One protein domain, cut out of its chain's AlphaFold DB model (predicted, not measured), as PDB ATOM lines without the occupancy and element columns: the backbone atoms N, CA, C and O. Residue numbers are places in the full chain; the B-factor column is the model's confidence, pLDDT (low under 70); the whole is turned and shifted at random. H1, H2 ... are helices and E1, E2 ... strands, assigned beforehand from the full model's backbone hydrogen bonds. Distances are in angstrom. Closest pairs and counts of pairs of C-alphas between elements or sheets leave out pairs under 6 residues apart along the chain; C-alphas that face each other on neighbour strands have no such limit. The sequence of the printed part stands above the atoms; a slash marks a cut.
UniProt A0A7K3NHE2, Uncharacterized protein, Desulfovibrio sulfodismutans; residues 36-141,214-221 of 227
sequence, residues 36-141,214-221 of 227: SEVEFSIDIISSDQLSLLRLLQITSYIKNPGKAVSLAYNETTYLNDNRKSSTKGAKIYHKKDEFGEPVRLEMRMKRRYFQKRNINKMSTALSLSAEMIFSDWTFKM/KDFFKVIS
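AT A GLANCE: This is residues 36 to 141 and 214 to 221 of the 227 residues of an uncharacterized protein of Desulfovibrio sulfodismutans (UniProt A0A7K3NHE2). A four-stranded sheet makes a wall, with H1 packed along one face and the small strand pair E2 and E6 beside H1 over that same face. H2 and H3 sit at one end of the wall, while H4 runs past E1 and E5 and meets H5. The printed part has 114 residues, with elements in the order E1 H1 E2 E3 E4 E5 H2 H3 H4 E6 H5; the large sheet has the order E1 - E5 - E4 - E3, all antiparallel, and the class is mixed, helices and strands. The whole is compact, with a radius of gyration of the C-alphas of 14.2 A, and spans 41 by 31 by 30 A.

HOW THE PARTS SIT: Start at E1, residues 37 to 44, an edge strand whose antiparallel neighbour is E5, residues 103 to 110; look there for N 38 and O 109, 2.9 A apart. H1, residues 49 to 59, is on the sheet at a height of 8.5 A, over E4, residues 88 to 94, and along it at 15 degrees on the local plane; their closest C-alphas, of Gln 57 and Ile 92, are 6.7 A apart. E2, residues 60 to 62, is the antiparallel neighbour of E6, residues 137 to 141, with N 61 and O 138 at 2.8 A. E3, residues 76 to 78, forms a hairpin with E4, with N 77 and O 92 at 2.8 A. E4 and E5 form the next hairpin, with N 89 and O 108 at 2.8 A; E3, E4 and E5 are a meander, each strand the antiparallel neighbour of the one before. H2, residues 111 to 116, and H3, residues 122 to 126, only graze the sheet and are close but not clearly touching, with the C-alphas of Phe 114 and Ala 125 closest at 7.7 A. H4, residues 130 to 134, also only grazes it. H4 and H5, residues 214 to 220, only just touch, with 3 pairs of C-alphas within 8 A, the closest being Ala 130 and Ile 220 at 5.7 A. In H1, H2, H3, H4 and H5 every O i to N i+4 pair is within hydrogen-bond range.

IN THESE COORDINATES: Find C-alpha 37 at (138.675, 113.910, 144.559); from there E1 runs 23.0 A to C-alpha 44. H1 starts at C-alpha 49, (111.873, 123.644, 140.853), and covers 15.2 A. E4 covers 20.4 A, E5 22.7 A and E6 13.7 A. H5 covers 10.1 A and ends at C-alpha 220, (123.659, 123.413, 156.325).

THE WHOLE: The two C-alphas farthest apart, of Ser 47 and Asn 118, are 41.0 A apart. Residues 142 to 213 are not printed, and C-alphas 141 and 214 are 13.9 A apart across this cut. Of the links that are printed whole, E2 to E3 is long, with 13 residues. The pLDDT is under 70 at residues 70 to 72, 74 and 99.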
ATOM      1  N   SER A  36     142.080 111.516 145.276       93.19
ATOM      2  CA  SER A  36     142.123 112.315 144.050       93.19
ATOM      3  C   SER A  36     141.055 113.402 144.089       93.19
ATOM      4  O   SER A  36     141.369 114.575 143.883       93.19
ATOM      5  N   GLU A  37     139.822 113.024 144.411       95.31
ATOM      6  CA  GLU A  37     138.675 113.910 144.559       95.31
ATOM      7  C   GLU A  37     137.557 113.262 145.385       95.31
ATOM      8  O   GLU A  37     137.511 112.042 145.527       95.31
ATOM      9  N   VAL A  38     136.680 114.098 145.939       96.00
ATOM     10  CA  VAL A  38     135.408 113.706 146.560       96.00
ATOM     11  C   VAL A  38     134.342 114.681 146.083       96.00
ATOM     12  O   VAL A  38     134.588 115.889 146.006       96.00
ATOM     13  N   GLU A  39     133.169 114.162 145.752       96.25
ATOM     14  CA  GLU A  39     132.019 114.936 145.305       96.25
ATOM     15  C   GLU A  39     130.962 114.977 146.404       96.25
ATOM     16  O   GLU A  39     130.560 113.944 146.932       96.25
ATOM     17  N   PHE A  40     130.536 116.184 146.756       96.06
ATOM     18  CA  PHE A  40     129.525 116.441 147.769       96.06
ATOM     19  C   PHE A  40     128.317 117.078 147.099       96.06
ATOM     20  O   PHE A  40     128.475 117.972 146.267       96.06
ATOM     21  N   SER A  41     127.117 116.639 147.465       95.19
ATOM     22  CA  SER A  41     125.874 117.130 146.870       95.19
ATOM     23  C   SER A  41     124.874 117.541 147.942       95.19
ATOM     24  O   SER A  41     124.790 116.899 148.987       95.19
ATOM     25  N   ILE A  42     124.109 118.591 147.658       94.94
ATOM     26  CA  ILE A  42     122.925 119.000 148.414       94.94
ATOM     27  C   ILE A  42     121.759 119.049 147.432       94.94
ATOM     28  O   ILE A  42     121.846 119.727 146.409       94.94
ATOM     29  N   ASP A  43     120.685 118.339 147.762       93.81
ATOM     30  CA  ASP A  43     119.428 118.381 147.021       93.81
ATOM     31  C   ASP A  43     118.494 119.390 147.695       93.81
ATOM     32  O   ASP A  43     118.240 119.305 148.897       93.81
ATOM     33  N   ILE A  44     118.016 120.368 146.926       92.69
ATOM     34  CA  ILE A  44     117.088 121.399 147.392       92.69
ATOM     35  C   ILE A  44     115.741 121.166 146.715       92.69
ATOM     36  O   ILE A  44     115.667 120.975 145.500       92.69
ATOM     37  N   ILE A  45     114.678 121.180 147.518       90.19
ATOM     38  CA  ILE A  45     113.309 120.947 147.067       90.19
ATOM     39  C   ILE A  45     112.483 122.213 147.302       90.19
ATOM     40  O   ILE A  45     112.557 122.824 148.367       90.19
ATOM     41  N   SER A  46     111.703 122.596 146.295       89.81
ATOM     42  CA  SER A  46     110.796 123.744 146.299       89.81
ATOM     43  C   SER A  46     109.467 123.350 145.650       89.81
ATOM     44  O   SER A  46     109.398 122.355 144.928       89.81
ATOM     45  N   SER A  47     108.417 124.143 145.881       90.56
ATOM     46  CA  SER A  47     107.146 124.028 145.156       90.56
ATOM     47  C   SER A  47     107.286 124.332 143.660       90.56
ATOM     48  O   SER A  47     106.508 123.822 142.861       90.56
ATOM     49  N   ASP A  48     108.287 125.131 143.281       91.38
ATOM     50  CA  ASP A  48     108.651 125.420 141.895       91.38
ATOM     51  C   ASP A  48     110.158 125.199 141.696       91.38
ATOM     52  O   ASP A  48     110.997 126.011 142.108       91.38
ATOM     53  N   GLN A  49     110.493 124.067 141.078       90.00
ATOM     54  CA  GLN A  49     111.873 123.644 140.853       90.00
ATOM     55  C   GLN A  49     112.546 124.420 139.721       90.00
ATOM     56  O   GLN A  49     113.748 124.669 139.786       90.00
ATOM     57  N   LEU A  50     111.793 124.834 138.698       88.62
ATOM     58  CA  LEU A  50     112.338 125.587 137.569       88.62
ATOM     59  C   LEU A  50     112.727 126.998 138.008       88.62
ATOM     60  O   LEU A  50     113.818 127.473 137.682       88.62
ATOM     61  N   SER A  51     111.865 127.659 138.784       90.44
ATOM     62  CA  SER A  51     112.174 128.972 139.355       90.44
ATOM     63  C   SER A  51     113.326 128.891 140.352       90.44
ATOM     64  O   SER A  51     114.207 129.753 140.330       90.44
ATOM     65  N   LEU A  52     113.380 127.834 141.174       91.75
ATOM     66  CA  LEU A  52     114.515 127.587 142.061       91.75
ATOM     67  C   LEU A  52     115.817 127.396 141.272       91.75
ATOM     68  O   LEU A  52     116.822 128.025 141.608       91.75
ATOM     69  N   LEU A  53     115.807 126.573 140.215       91.19
ATOM     70  CA  LEU A  53     116.985 126.368 139.379       91.19
ATOM     71  C   LEU A  53     117.450 127.702 138.801       91.19
ATOM     72  O   LEU A  53     118.603 128.072 139.005       91.19
ATOM     73  N   ARG A  54     116.561 128.453 138.143       88.44
ATOM     74  CA  ARG A  54     116.900 129.747 137.532       88.44
ATOM     75  C   ARG A  54     117.471 130.725 138.552       88.44
ATOM     76  O   ARG A  54     118.502 131.343 138.291       88.44
ATOM     77  N   LEU A  55     116.850 130.831 139.729       90.81
ATOM     78  CA  LEU A  55     117.351 131.667 140.818       90.81
ATOM     79  C   LEU A  55     118.782 131.269 141.195       90.81
ATOM     80  O   LEU A  55     119.665 132.125 141.259       90.81
ATOM     81  N   LEU A  56     119.032 129.979 141.420       92.69
ATOM     82  CA  LEU A  56     120.347 129.481 141.813       92.69
ATOM     83  C   LEU A  56     121.382 129.651 140.693       92.69
ATOM     84  O   LEU A  56     122.499 130.065 140.989       92.69
ATOM     85  N   GLN A  57     121.032 129.406 139.430       89.31
ATOM     86  CA  GLN A  57     121.918 129.603 138.274       89.31
ATOM     87  C   GLN A  57     122.350 131.064 138.123       89.31
ATOM     88  O   GLN A  57     123.523 131.347 137.888       89.31
ATOM     89  N   ILE A  58     121.411 131.996 138.292       89.00
ATOM     90  CA  ILE A  58     121.664 133.429 138.128       89.00
ATOM     91  C   ILE A  58     122.499 133.967 139.286       89.00
ATOM     92  O   ILE A  58     123.375 134.798 139.066       89.00
ATOM     93  N   THR A  59     122.237 133.514 140.511       92.12
ATOM     94  CA  THR A  59     122.743 134.172 141.723       92.12
ATOM     95  C   THR A  59     123.950 133.485 142.351       92.12
ATOM     96  O   THR A  59     124.697 134.121 143.097       92.12
ATOM     97  N   SER A  60     124.178 132.205 142.059       93.50
ATOM     98  CA  SER A  60     125.287 131.459 142.652       93.50
ATOM     99  C   SER A  60     126.637 131.903 142.107       93.50
ATOM    100  O   SER A  60     126.837 132.112 140.912       93.50
ATOM    101  N   TYR A  61     127.611 131.982 143.004       91.38
ATOM    102  CA  TYR A  61     128.986 132.318 142.684       91.38
ATOM    103  C   TYR A  61     129.942 131.612 143.634       91.38
ATOM    104  O   TYR A  61     129.677 131.503 144.832       91.38
ATOM    105  N   ILE A  62     131.092 131.185 143.117       91.56
ATOM    106  CA  ILE A  62     132.146 130.580 143.929       91.56
ATOM    107  C   ILE A  62     133.317 131.526 144.090       91.56
ATOM    108  O   ILE A  62     133.909 131.982 143.110       91.56
ATOM    109  N   LYS A  63     133.716 131.743 145.343       89.94
ATOM    110  CA  LYS A  63     134.946 132.449 145.693       89.94
ATOM    111  C   LYS A  63     136.153 131.708 145.120       89.94
ATOM    112  O   LYS A  63     136.336 130.502 145.332       89.94
ATOM    113  N   ASN A  64     137.013 132.462 144.436       86.38
ATOM    114  CA  ASN A  64     138.208 131.956 143.761       86.38
ATOM    115  C   ASN A  64     137.879 130.781 142.816       86.38
ATOM    116  O   ASN A  64     138.365 129.665 143.033       86.38
ATOM    117  N   PRO A  65     137.054 131.009 141.773       84.69
ATOM    118  CA  PRO A  65     136.517 129.938 140.932       84.69
ATOM    119  C   PRO A  65     137.611 129.228 140.118       84.69
ATOM    120  O   PRO A  65     137.428 128.106 139.656       84.69
ATOM    121  N   GLY A  66     138.788 129.837 139.958       85.00
ATOM    122  CA  GLY A  66     139.868 129.275 139.157       85.00
ATOM    123  C   GLY A  66     139.629 129.535 137.673       85.00
ATOM    124  O   GLY A  66     139.618 130.688 137.249       85.00
ATOM    125  N   LYS A  67     139.497 128.476 136.870       84.94
ATOM    126  CA  LYS A  67     139.399 128.598 135.406       84.94
ATOM    127  C   LYS A  67     137.950 128.796 134.945       84.94
ATOM    128  O   LYS A  67     137.008 128.325 135.583       84.94
ATOM    129  N   ALA A  68     137.788 129.547 133.857       80.00
ATOM    130  CA  ALA A  68     136.499 129.809 133.226       80.00
ATOM    131  C   ALA A  68     135.982 128.610 132.442       80.00
ATOM    132  O   ALA A  68     136.765 127.823 131.910       80.00
ATOM    133  N   VAL A  69     134.659 128.467 132.443       82.56
ATOM    134  CA  VAL A  69     133.956 127.397 131.743       82.56
ATOM    135  C   VAL A  69     133.925 127.749 130.262       82.56
ATOM    136  O   VAL A  69     133.485 128.827 129.896       82.56
ATOM    137  N   SER A  70     134.391 126.835 129.415       69.31
ATOM    138  CA  SER A  70     134.414 127.037 127.957       69.31
ATOM    139  C   SER A  70     133.156 126.536 127.247       69.31
ATOM    140  O   SER A  70     132.974 126.828 126.073       69.31
ATOM    141  N   LEU A  71     132.307 125.764 127.935       69.50
ATOM    142  CA  LEU A  71     131.145 125.097 127.353       69.50
ATOM    143  C   LEU A  71     129.872 125.427 128.131       69.50
ATOM    144  O   LEU A  71     129.810 125.236 129.346       69.50
ATOM    145  N   ALA A  72     128.862 125.875 127.397       68.62
ATOM    146  CA  ALA A  72     127.498 126.039 127.865       68.62
ATOM    147  C   ALA A  72     126.764 124.689 127.851       68.62
ATOM    148  O   ALA A  72     126.857 123.949 126.872       68.62
ATOM    149  N   TYR A  73     126.006 124.387 128.905       71.00
ATOM    150  CA  TYR A  73     125.112 123.227 128.952       71.00
ATOM    151  C   TYR A  73     123.713 123.696 129.353       71.00
ATOM    152  O   TYR A  73     123.577 124.495 130.274       71.00
ATOM    153  N   ASN A  74     122.678 123.187 128.682       66.44
ATOM    154  CA  ASN A  74     121.309 123.692 128.845       66.44
ATOM    155  C   ASN A  74     120.706 123.398 130.230       66.44
ATOM    156  O   ASN A  74     119.996 124.233 130.777       66.44
ATOM    157  N   GLU A  75     120.992 122.229 130.807       78.94
ATOM    158  CA  GLU A  75     120.396 121.778 132.080       78.94
ATOM    159  C   GLU A  75     121.373 121.850 133.265       78.94
ATOM    160  O   GLU A  75     121.019 121.517 134.394       78.94
ATOM    161  N   THR A  76     122.630 122.235 133.020       87.62
ATOM    162  CA  THR A  76     123.693 122.238 134.031       87.62
ATOM    163  C   THR A  76     124.516 123.511 133.957       87.62
ATOM    164  O   THR A  76     125.256 123.741 133.003       87.62
ATOM    165  N   THR A  77     124.486 124.302 135.020       89.44
ATOM    166  CA  THR A  77     125.352 125.471 135.156       89.44
ATOM    167  C   THR A  77     126.599 125.091 135.927       89.44
ATOM    168  O   THR A  77     126.524 124.736 137.099       89.44
ATOM    169  N   TYR A  78     127.759 125.194 135.286       91.31
ATOM    170  CA  TYR A  78     129.053 125.067 135.949       91.31
ATOM    171  C   TYR A  78     129.507 126.436 136.453       91.31
ATOM    172  O   TYR A  78     129.605 127.383 135.677       91.31
ATOM    173  N   LEU A  79     129.849 126.546 137.737       90.75
ATOM    174  CA  LEU A  79     130.340 127.813 138.300       90.75
ATOM    175  C   LEU A  79     131.832 128.031 137.999       90.75
ATOM    176  O   LEU A  79     132.347 129.155 138.029       90.75
ATOM    177  N   ASN A  80     132.539 126.959 137.654       91.00
ATOM    178  CA  ASN A  80     133.921 126.969 137.202       91.00
ATOM    179  C   ASN A  80     134.262 125.729 136.369       91.00
ATOM    180  O   ASN A  80     133.513 124.757 136.336       91.00
ATOM    181  N   ASP A  81     135.404 125.752 135.677       89.81
ATOM    182  CA  ASP A  81     135.849 124.588 134.906       89.81
ATOM    183  C   ASP A  81     136.242 123.450 135.860       89.81
ATOM    184  O   ASP A  81     137.331 123.453 136.448       89.81
ATOM    185  N   ASN A  82     135.351 122.465 135.995       86.81
ATOM    186  CA  ASN A  82     135.535 121.305 136.863       86.81
ATOM    187  C   ASN A  82     136.710 120.425 136.448       86.81
ATOM    188  O   ASN A  82     137.195 119.665 137.279       86.81
ATOM    189  N   ARG A  83     137.207 120.503 135.209       85.00
ATOM    190  CA  ARG A  83     138.355 119.712 134.744       85.00
ATOM    191  C   ARG A  83     139.659 120.439 135.052       85.00
ATOM    192  O   ARG A  83     140.549 119.856 135.669       85.00
ATOM    193  N   LYS A  84     139.744 121.729 134.716       89.19
ATOM    194  CA  LYS A  84     140.981 122.526 134.819       89.19
ATOM    195  C   LYS A  84     141.214 123.156 136.190       89.19
ATOM    196  O   LYS A  84     142.356 123.457 136.540       89.19
ATOM    197  N   SER A  85     140.170 123.374 136.985       91.19
ATOM    198  CA  SER A  85     140.327 123.927 138.333       91.19
ATOM    199  C   SER A  85     141.050 122.932 139.237       91.19
ATOM    200  O   SER A  85     140.773 121.738 139.207       91.19
ATOM    201  N   SER A  86     142.014 123.410 140.026       91.06
ATOM    202  CA  SER A  86     142.950 122.520 140.732       91.06
ATOM    203  C   SER A  86     142.500 122.104 142.136       91.06
ATOM    204  O   SER A  86     142.977 121.100 142.660       91.06
ATOM    205  N   THR A  87     141.596 122.870 142.751       93.69
ATOM    206  CA  THR A  87     141.146 122.669 144.137       93.69
ATOM    207  C   THR A  87     139.694 122.243 144.233       93.69
ATOM    208  O   THR A  87     139.396 121.372 145.041       93.69
ATOM    209  N   LYS A  88     138.804 122.836 143.435       95.00
ATOM    210  CA  LYS A  88     137.371 122.559 143.493       95.00
ATOM    211  C   LYS A  88     136.705 122.688 142.127       95.00
ATOM    212  O   LYS A  88     137.228 123.390 141.261       95.00
ATOM    213  N   GLY A  89     135.569 122.038 141.959       94.88
ATOM    214  CA  GLY A  89     134.637 122.213 140.852       94.88
ATOM    215  C   GLY A  89     133.221 122.305 141.398       94.88
ATOM    216  O   GLY A  89     132.954 121.738 142.452       94.88
ATOM    217  N   ALA A  90     132.329 123.000 140.710       94.75
ATOM    218  CA  ALA A  90     130.947 123.089 141.130       94.75
ATOM    219  C   ALA A  90     129.968 123.256 139.987       94.75
ATOM    220  O   ALA A  90     130.269 123.889 138.968       94.75
ATOM    221  N   LYS A  91     128.771 122.721 140.205       93.94
ATOM    222  CA  LYS A  91     127.665 122.833 139.265       93.94
ATOM    223  C   LYS A  91     126.307 122.811 139.959       93.94
ATOM    224  O   LYS A  91     126.183 122.373 141.101       93.94
ATOM    225  N   ILE A  92     125.316 123.284 139.218       94.50
ATOM    226  CA  ILE A  92     123.905 123.371 139.580       94.50
ATOM    227  C   ILE A  92     123.117 122.729 138.446       94.50
ATOM    228  O   ILE A  92     123.367 123.066 137.288       94.50
ATOM    229  N   TYR A  93     122.205 121.811 138.744       93.38
ATOM    230  CA  TYR A  93     121.394 121.154 137.717       93.38
ATOM    231  C   TYR A  93     120.102 120.569 138.286       93.38
ATOM    232  O   TYR A  93     119.998 120.339 139.493       93.38
ATOM    233  N   HIS A  94     119.135 120.294 137.408       91.38
ATOM    234  CA  HIS A  94     118.013 119.420 137.744       91.38
ATOM    235  C   HIS A  94     118.499 117.981 137.821       91.38
ATOM    236  O   HIS A  94     118.962 117.416 136.830       91.38
ATOM    237  N   LYS A  95     118.365 117.372 138.993       90.19
ATOM    238  CA  LYS A  95     118.573 115.939 139.138       90.19
ATOM    239  C   LYS A  95     117.220 115.266 138.937       90.19
ATOM    240  O   LYS A  95     116.349 115.391 139.784       90.19
ATOM    241  N   LYS A  96     117.049 114.576 137.813       82.56
ATOM    242  CA  LYS A  96     115.887 113.710 137.585       82.56
ATOM    243  C   LYS A  96     116.158 112.377 138.272       82.56
ATOM    244  O   LYS A  96     117.107 111.690 137.893       82.56
ATOM    245  N   ASP A  97     115.384 112.040 139.294       77.00
ATOM    246  CA  ASP A  97     115.417 110.718 139.915       77.00
ATOM    247  C   ASP A  97     114.003 110.160 140.125       77.00
ATOM    248  O   ASP A  97     113.003 110.817 139.846       77.00
ATOM    249  N   GLU A  98     113.920 108.905 140.567       72.12
ATOM    250  CA  GLU A  98     112.646 108.212 140.808       72.12
ATOM    251  C   GLU A  98     111.814 108.851 141.938       72.12
ATOM    252  O   GLU A  98     110.627 108.560 142.069       72.12
ATOM    253  N   PHE A  99     112.421 109.722 142.749       67.19
ATOM    254  CA  PHE A  99     111.840 110.322 143.950       67.19
ATOM    255  C   PHE A  99     111.516 111.813 143.775       67.19
ATOM    256  O   PHE A  99     110.959 112.430 144.686       67.19
ATOM    257  N   GLY A 100     111.825 112.391 142.611       76.12
ATOM    258  CA  GLY A 100     111.452 113.745 142.234       76.12
ATOM    259  C   GLY A 100     112.460 114.434 141.314       76.12
ATOM    260  O   GLY A 100     113.317 113.825 140.677       76.12
ATOM    261  N   GLU A 101     112.338 115.759 141.257       87.31
ATOM    262  CA  GLU A 101     113.188 116.622 140.431       87.31
ATOM    263  C   GLU A 101     113.872 117.719 141.270       87.31
ATOM    264  O   GLU A 101     113.662 118.912 141.018       87.31
ATOM    265  N   PRO A 102     114.659 117.367 142.311       93.12
ATOM    266  CA  PRO A 102     115.354 118.367 143.108       93.12
ATOM    267  C   PRO A 102     116.357 119.167 142.272       93.12
ATOM    268  O   PRO A 102     116.968 118.672 141.315       93.12
ATOM    269  N   VAL A 103     116.595 120.407 142.696       94.19
ATOM    270  CA  VAL A 103     117.740 121.180 142.216       94.19
ATOM    271  C   VAL A 103     118.959 120.791 143.040       94.19
ATOM    272  O   VAL A 103     118.995 120.988 144.256       94.19
ATOM    273  N   ARG A 104     119.968 120.234 142.373       95.44
ATOM    274  CA  ARG A 104     121.190 119.752 143.014       95.44
ATOM    275  C   ARG A 104     122.292 120.796 142.948       95.44
ATOM    276  O   ARG A 104     122.678 121.233 141.863       95.44
ATOM    277  N   LEU A 105     122.848 121.127 144.110       96.25
ATOM    278  CA  LEU A 105     124.129 121.813 144.238       96.25
ATOM    279  C   LEU A 105     125.220 120.770 144.432       96.25
ATOM    280  O   LEU A 105     125.181 120.005 145.394       96.25
ATOM    281  N   GLU A 106     126.209 120.754 143.551       96.31
ATOM    282  CA  GLU A 106     127.319 119.813 143.640       96.31
ATOM    283  C   GLU A 106     128.642 120.557 143.777       96.31
ATOM    284  O   GLU A 106     128.943 121.471 143.006       96.31
ATOM    285  N   MET A 107     129.443 120.137 144.752       96.69
ATOM    286  CA  MET A 107     130.775 120.648 145.023       96.69
ATOM    287  C   MET A 107     131.772 119.490 145.015       96.69
ATOM    288  O   MET A 107     131.789 118.630 145.895       96.69
ATOM    289  N   ARG A 108     132.655 119.492 144.024       96.06
ATOM    290  CA  ARG A 108     133.748 118.534 143.895       96.06
ATOM    291  C   ARG A 108     135.011 119.109 144.513       96.06
ATOM    292  O   ARG A 108     135.566 120.069 143.987       96.06
ATOM    293  N   MET A 109     135.511 118.495 145.577       96.38
ATOM    294  CA  MET A 109     136.797 118.834 146.182       96.38
ATOM    295  C   MET A 109     137.897 117.952 145.614       96.38
ATOM    296  O   MET A 109     137.797 116.731 145.620       96.38
ATOM    297  N   LYS A 110     138.974 118.568 145.128       95.38
ATOM    298  CA  LYS A 110     140.097 117.876 144.486       95.38
ATOM    299  C   LYS A 110     141.288 117.739 145.414       95.38
ATOM    300  O   LYS A 110     141.421 118.451 146.403       95.38
ATOM    301  N   ARG A 111     142.245 116.901 145.028       94.62
ATOM    302  CA  ARG A 111     143.471 116.597 145.773       94.62
ATOM    303  C   ARG A 111     144.138 117.810 146.424       94.62
ATOM    304  O   ARG A 111     144.480 117.742 147.601       94.62
ATOM    305  N   ARG A 112     144.305 118.929 145.704       94.81
ATOM    306  CA  ARG A 112     144.953 120.125 146.279       94.81
ATOM    307  C   ARG A 112     144.161 120.744 147.434       94.81
ATOM    308  O   ARG A 112     144.775 121.336 148.314       94.81
ATOM    309  N   TYR A 113     142.831 120.629 147.447       95.31
ATOM    310  CA  TYR A 113     142.002 121.053 148.578       95.31
ATOM    311  C   TYR A 113     142.336 120.243 149.836       95.31
ATOM    312  O   TYR A 113     142.570 120.834 150.890       95.31
ATOM    313  N   PHE A 114     142.422 118.914 149.702       95.81
ATOM    314  CA  PHE A 114     142.748 118.006 150.804       95.81
ATOM    315  C   PHE A 114     144.191 118.176 151.288       95.81
ATOM    316  O   PHE A 114     144.422 118.272 152.490       95.81
ATOM    317  N   GLN A 115     145.150 118.319 150.364       95.00
ATOM    318  CA  GLN A 115     146.562 118.554 150.689       95.00
ATOM    319  C   GLN A 115     146.762 119.826 151.516       95.00
ATOM    320  O   GLN A 115     147.435 119.787 152.536       95.00
ATOM    321  N   LYS A 116     146.132 120.942 151.121       94.81
ATOM    322  CA  LYS A 116     146.221 122.213 151.861       94.81
ATOM    323  C   LYS A 116     145.646 122.139 153.280       94.81
ATOM    324  O   LYS A 116     145.955 122.999 154.091       94.81
ATOM    325  N   ARG A 117     144.790 121.150 153.558       94.94
ATOM    326  CA  ARG A 117     144.119 120.944 154.850       94.94
ATOM    327  C   ARG A 117     144.648 119.727 155.611       94.94
ATOM    328  O   ARG A 117     144.051 119.347 156.609       94.94
ATOM    329  N   ASN A 118     145.731 119.103 155.141       94.94
ATOM    330  CA  ASN A 118     146.295 117.879 155.720       94.94
ATOM    331  C   ASN A 118     145.279 116.726 155.856       94.94
ATOM    332  O   ASN A 118     145.385 115.894 156.753       94.94
ATOM    333  N   ILE A 119     144.306 116.646 154.943       94.94
ATOM    334  CA  ILE A 119     143.322 115.557 154.901       94.94
ATOM    335  C   ILE A 119     143.894 114.435 154.034       94.94
ATOM    336  O   ILE A 119     143.971 114.550 152.811       94.94
ATOM    337  N   ASN A 120     144.322 113.353 154.677       91.25
ATOM    338  CA  ASN A 120     144.933 112.191 154.023       91.25
ATOM    339  C   ASN A 120     144.090 110.909 154.129       91.25
ATOM    340  O   ASN A 120     144.397 109.944 153.433       91.25
ATOM    341  N   LYS A 121     143.032 110.920 154.949       92.69
ATOM    342  CA  LYS A 121     142.115 109.797 155.174       92.69
ATOM    343  C   LYS A 121     140.762 110.015 154.494       92.69
ATOM    344  O   LYS A 121     140.210 111.115 154.575       92.69
ATOM    345  N   MET A 122     140.225 108.986 153.836       92.56
ATOM    346  CA  MET A 122     138.863 108.969 153.283       92.56
ATOM    347  C   MET A 122     137.826 109.192 154.378       92.56
ATOM    348  O   MET A 122     136.922 109.997 154.186       92.56
ATOM    349  N   SER A 123     137.987 108.545 155.535       92.25
ATOM    350  CA  SER A 123     137.105 108.725 156.693       92.25
ATOM    351  C   SER A 123     137.038 110.196 157.111       92.25
ATOM    352  O   SER A 123     135.952 110.744 157.284       92.25
ATOM    353  N   THR A 124     138.183 110.882 157.165       93.50
ATOM    354  CA  THR A 124     138.235 112.325 157.431       93.50
ATOM    355  C   THR A 124     137.593 113.145 156.310       93.50
ATOM    356  O   THR A 124     136.811 114.047 156.602       93.50
ATOM    357  N   ALA A 125     137.879 112.841 155.041       94.19
ATOM    358  CA  ALA A 125     137.312 113.575 153.909       94.19
ATOM    359  C   ALA A 125     135.779 113.475 153.850       94.19
ATOM    360  O   ALA A 125     135.118 114.483 153.629       94.19
ATOM    361  N   LEU A 126     135.218 112.291 154.100       92.44
ATOM    362  CA  LEU A 126     133.771 112.067 154.124       92.44
ATOM    363  C   LEU A 126     133.102 112.656 155.375       92.44
ATOM    364  O   LEU A 126     131.918 112.966 155.348       92.44
ATOM    365  N   SER A 127     133.855 112.865 156.460       91.81
ATOM    366  CA  SER A 127     133.337 113.467 157.696       91.81
ATOM    367  C   SER A 127     133.242 114.999 157.680       91.81
ATOM    368  O   SER A 127     132.789 115.588 158.663       91.81
ATOM    369  N   LEU A 128     133.690 115.650 156.599       94.06
ATOM    370  CA  LEU A 128     133.613 117.103 156.453       94.06
ATOM    371  C   LEU A 128     132.155 117.580 156.508       94.06
ATOM    372  O   LEU A 128     131.274 116.987 155.887       94.06
ATOM    373  N   SER A 129     131.906 118.668 157.239       94.75
ATOM    374  CA  SER A 129     130.568 119.256 157.321       94.75
ATOM    375  C   SER A 129     130.176 119.951 156.019       94.75
ATOM    376  O   SER A 129     131.031 120.439 155.267       94.75
ATOM    377  N   ALA A 130     128.871 120.048 155.771       95.62
ATOM    378  CA  ALA A 130     128.340 120.745 154.606       95.62
ATOM    379  C   ALA A 130     128.790 122.213 154.562       95.62
ATOM    380  O   ALA A 130     129.248 122.681 153.523       95.62
ATOM    381  N   GLU A 131     128.780 122.910 155.698       95.19
ATOM    382  CA  GLU A 131     129.297 124.279 155.808       95.19
ATOM    383  C   GLU A 131     130.758 124.414 155.353       95.19
ATOM    384  O   GLU A 131     131.082 125.319 154.587       95.19
ATOM    385  N   MET A 132     131.649 123.497 155.752       94.69
ATOM    386  CA  MET A 132     133.052 123.549 155.325       94.69
ATOM    387  C   MET A 132     133.189 123.386 153.810       94.69
ATOM    388  O   MET A 132     133.952 124.119 153.173       94.69
ATOM    389  N   ILE A 133     132.447 122.439 153.234       96.38
ATOM    390  CA  ILE A 133     132.463 122.139 151.800       96.38
ATOM    391  C   ILE A 133     131.903 123.305 150.979       96.38
ATOM    392  O   ILE A 133     132.500 123.697 149.976       96.38
ATOM    393  N   PHE A 134     130.789 123.890 151.412       96.25
ATOM    394  CA  PHE A 134     130.090 124.945 150.681       96.25
ATOM    395  C   PHE A 134     130.497 126.368 151.105       96.25
ATOM    396  O   PHE A 134     129.955 127.328 150.572       96.25
ATOM    397  N   SER A 135     131.494 126.537 151.981       93.94
ATOM    398  CA  SER A 135     131.971 127.841 152.502       93.94
ATOM    399  C   SER A 135     132.385 128.879 151.443       93.94
ATOM    400  O   SER A 135     132.325 130.092 151.670       93.94
ATOM    401  N   ASP A 136     132.826 128.410 150.276       94.25
ATOM    402  CA  ASP A 136     133.193 129.263 149.146       94.25
ATOM    403  C   ASP A 136     132.026 129.551 148.195       94.25
ATOM    404  O   ASP A 136     132.170 130.389 147.303       94.25
ATOM    405  N   TRP A 137     130.892 128.872 148.365       95.75
ATOM    406  CA  TRP A 137     129.660 129.159 147.643       95.75
ATOM    407  C   TRP A 137     129.022 130.425 148.214       95.75
ATOM    408  O   TRP A 137     129.008 130.648 149.419       95.75
ATOM    409  N   THR A 138     128.512 131.290 147.354       94.88
ATOM    410  CA  THR A 138     127.819 132.522 147.742       94.88
ATOM    411  C   THR A 138     126.674 132.790 146.790       94.88
ATOM    412  O   THR A 138     126.690 132.303 145.659       94.88
ATOM    413  N   PHE A 139     125.716 133.595 147.230       94.88
ATOM    414  CA  PHE A 139     124.557 133.988 146.449       94.88
ATOM    415  C   PHE A 139     124.516 135.507 146.369       94.88
ATOM    416  O   PHE A 139     124.322 136.201 147.367       94.88
ATOM    417  N   LYS A 140     124.755 136.045 145.175       93.62
ATOM    418  CA  LYS A 140     124.910 137.481 144.955       93.62
ATOM    419  C   LYS A 140     123.808 138.028 144.063       93.62
ATOM    420  O   LYS A 140     123.354 137.373 143.132       93.62
ATOM    421  N   MET A 141     123.437 139.271 144.332       91.94
ATOM    422  CA  MET A 141     122.528 140.067 143.523       91.94
ATOM    423  C   MET A 141     123.275 141.286 142.997       91.94
ATOM    424  O   MET A 141     124.019 141.926 143.740       91.94
ATOM    425  N   LYS A 214     122.008 133.640 154.251       93.00
ATOM    426  CA  LYS A 214     122.089 133.398 155.696       93.00
ATOM    427  C   LYS A 214     121.280 132.175 156.113       93.00
ATOM    428  O   LYS A 214     121.776 131.365 156.892       93.00
ATOM    429  N   ASP A 215     120.068 132.034 155.586       92.88
ATOM    430  CA  ASP A 215     119.189 130.909 155.907       92.88
ATOM    431  C   ASP A 215     119.746 129.597 155.354       92.88
ATOM    432  O   ASP A 215     119.800 128.603 156.075       92.88
ATOM    433  N   PHE A 216     120.263 129.609 154.123       93.69
ATOM    434  CA  PHE A 216     120.948 128.466 153.525       93.69
ATOM    435  C   PHE A 216     122.111 127.997 154.404       93.69
ATOM    436  O   PHE A 216     122.160 126.828 154.789       93.69
ATOM    437  N   PHE A 217     123.021 128.904 154.779       94.50
ATOM    438  CA  PHE A 217     124.176 128.545 155.605       94.50
ATOM    439  C   PHE A 217     123.791 128.123 157.020       94.50
ATOM    440  O   PHE A 217     124.408 127.209 157.562       94.50
ATOM    441  N   LYS A 218     122.731 128.702 157.588       94.12
ATOM    442  CA  LYS A 218     122.164 128.256 158.863       94.12
ATOM    443  C   LYS A 218     121.644 126.819 158.778       94.12
ATOM    444  O   LYS A 218     121.887 126.044 159.695       94.12
ATOM    445  N   VAL A 219     120.958 126.461 157.690       93.31
ATOM    446  CA  VAL A 219     120.406 125.113 157.489       93.31
ATOM    447  C   VAL A 219     121.508 124.076 157.302       93.31
ATOM    448  O   VAL A 219     121.381 122.974 157.818       93.31
ATOM    449  N   ILE A 220     122.589 124.390 156.585       94.44
ATOM    450  CA  ILE A 220     123.659 123.413 156.325       94.44
ATOM    451  C   ILE A 220     124.740 123.379 157.415       94.44
ATOM    452  O   ILE A 220     125.596 122.490 157.402       94.44
ATOM    453  N   SER A 221     124.733 124.333 158.348       93.44
ATOM    454  CA  SER A 221     125.716 124.391 159.431       93.44
ATOM    455  C   SER A 221     125.624 123.163 160.334       93.44
ATOM    456  O   SER A 221     124.543 122.693 160.679       93.44
TER     457      SER A 221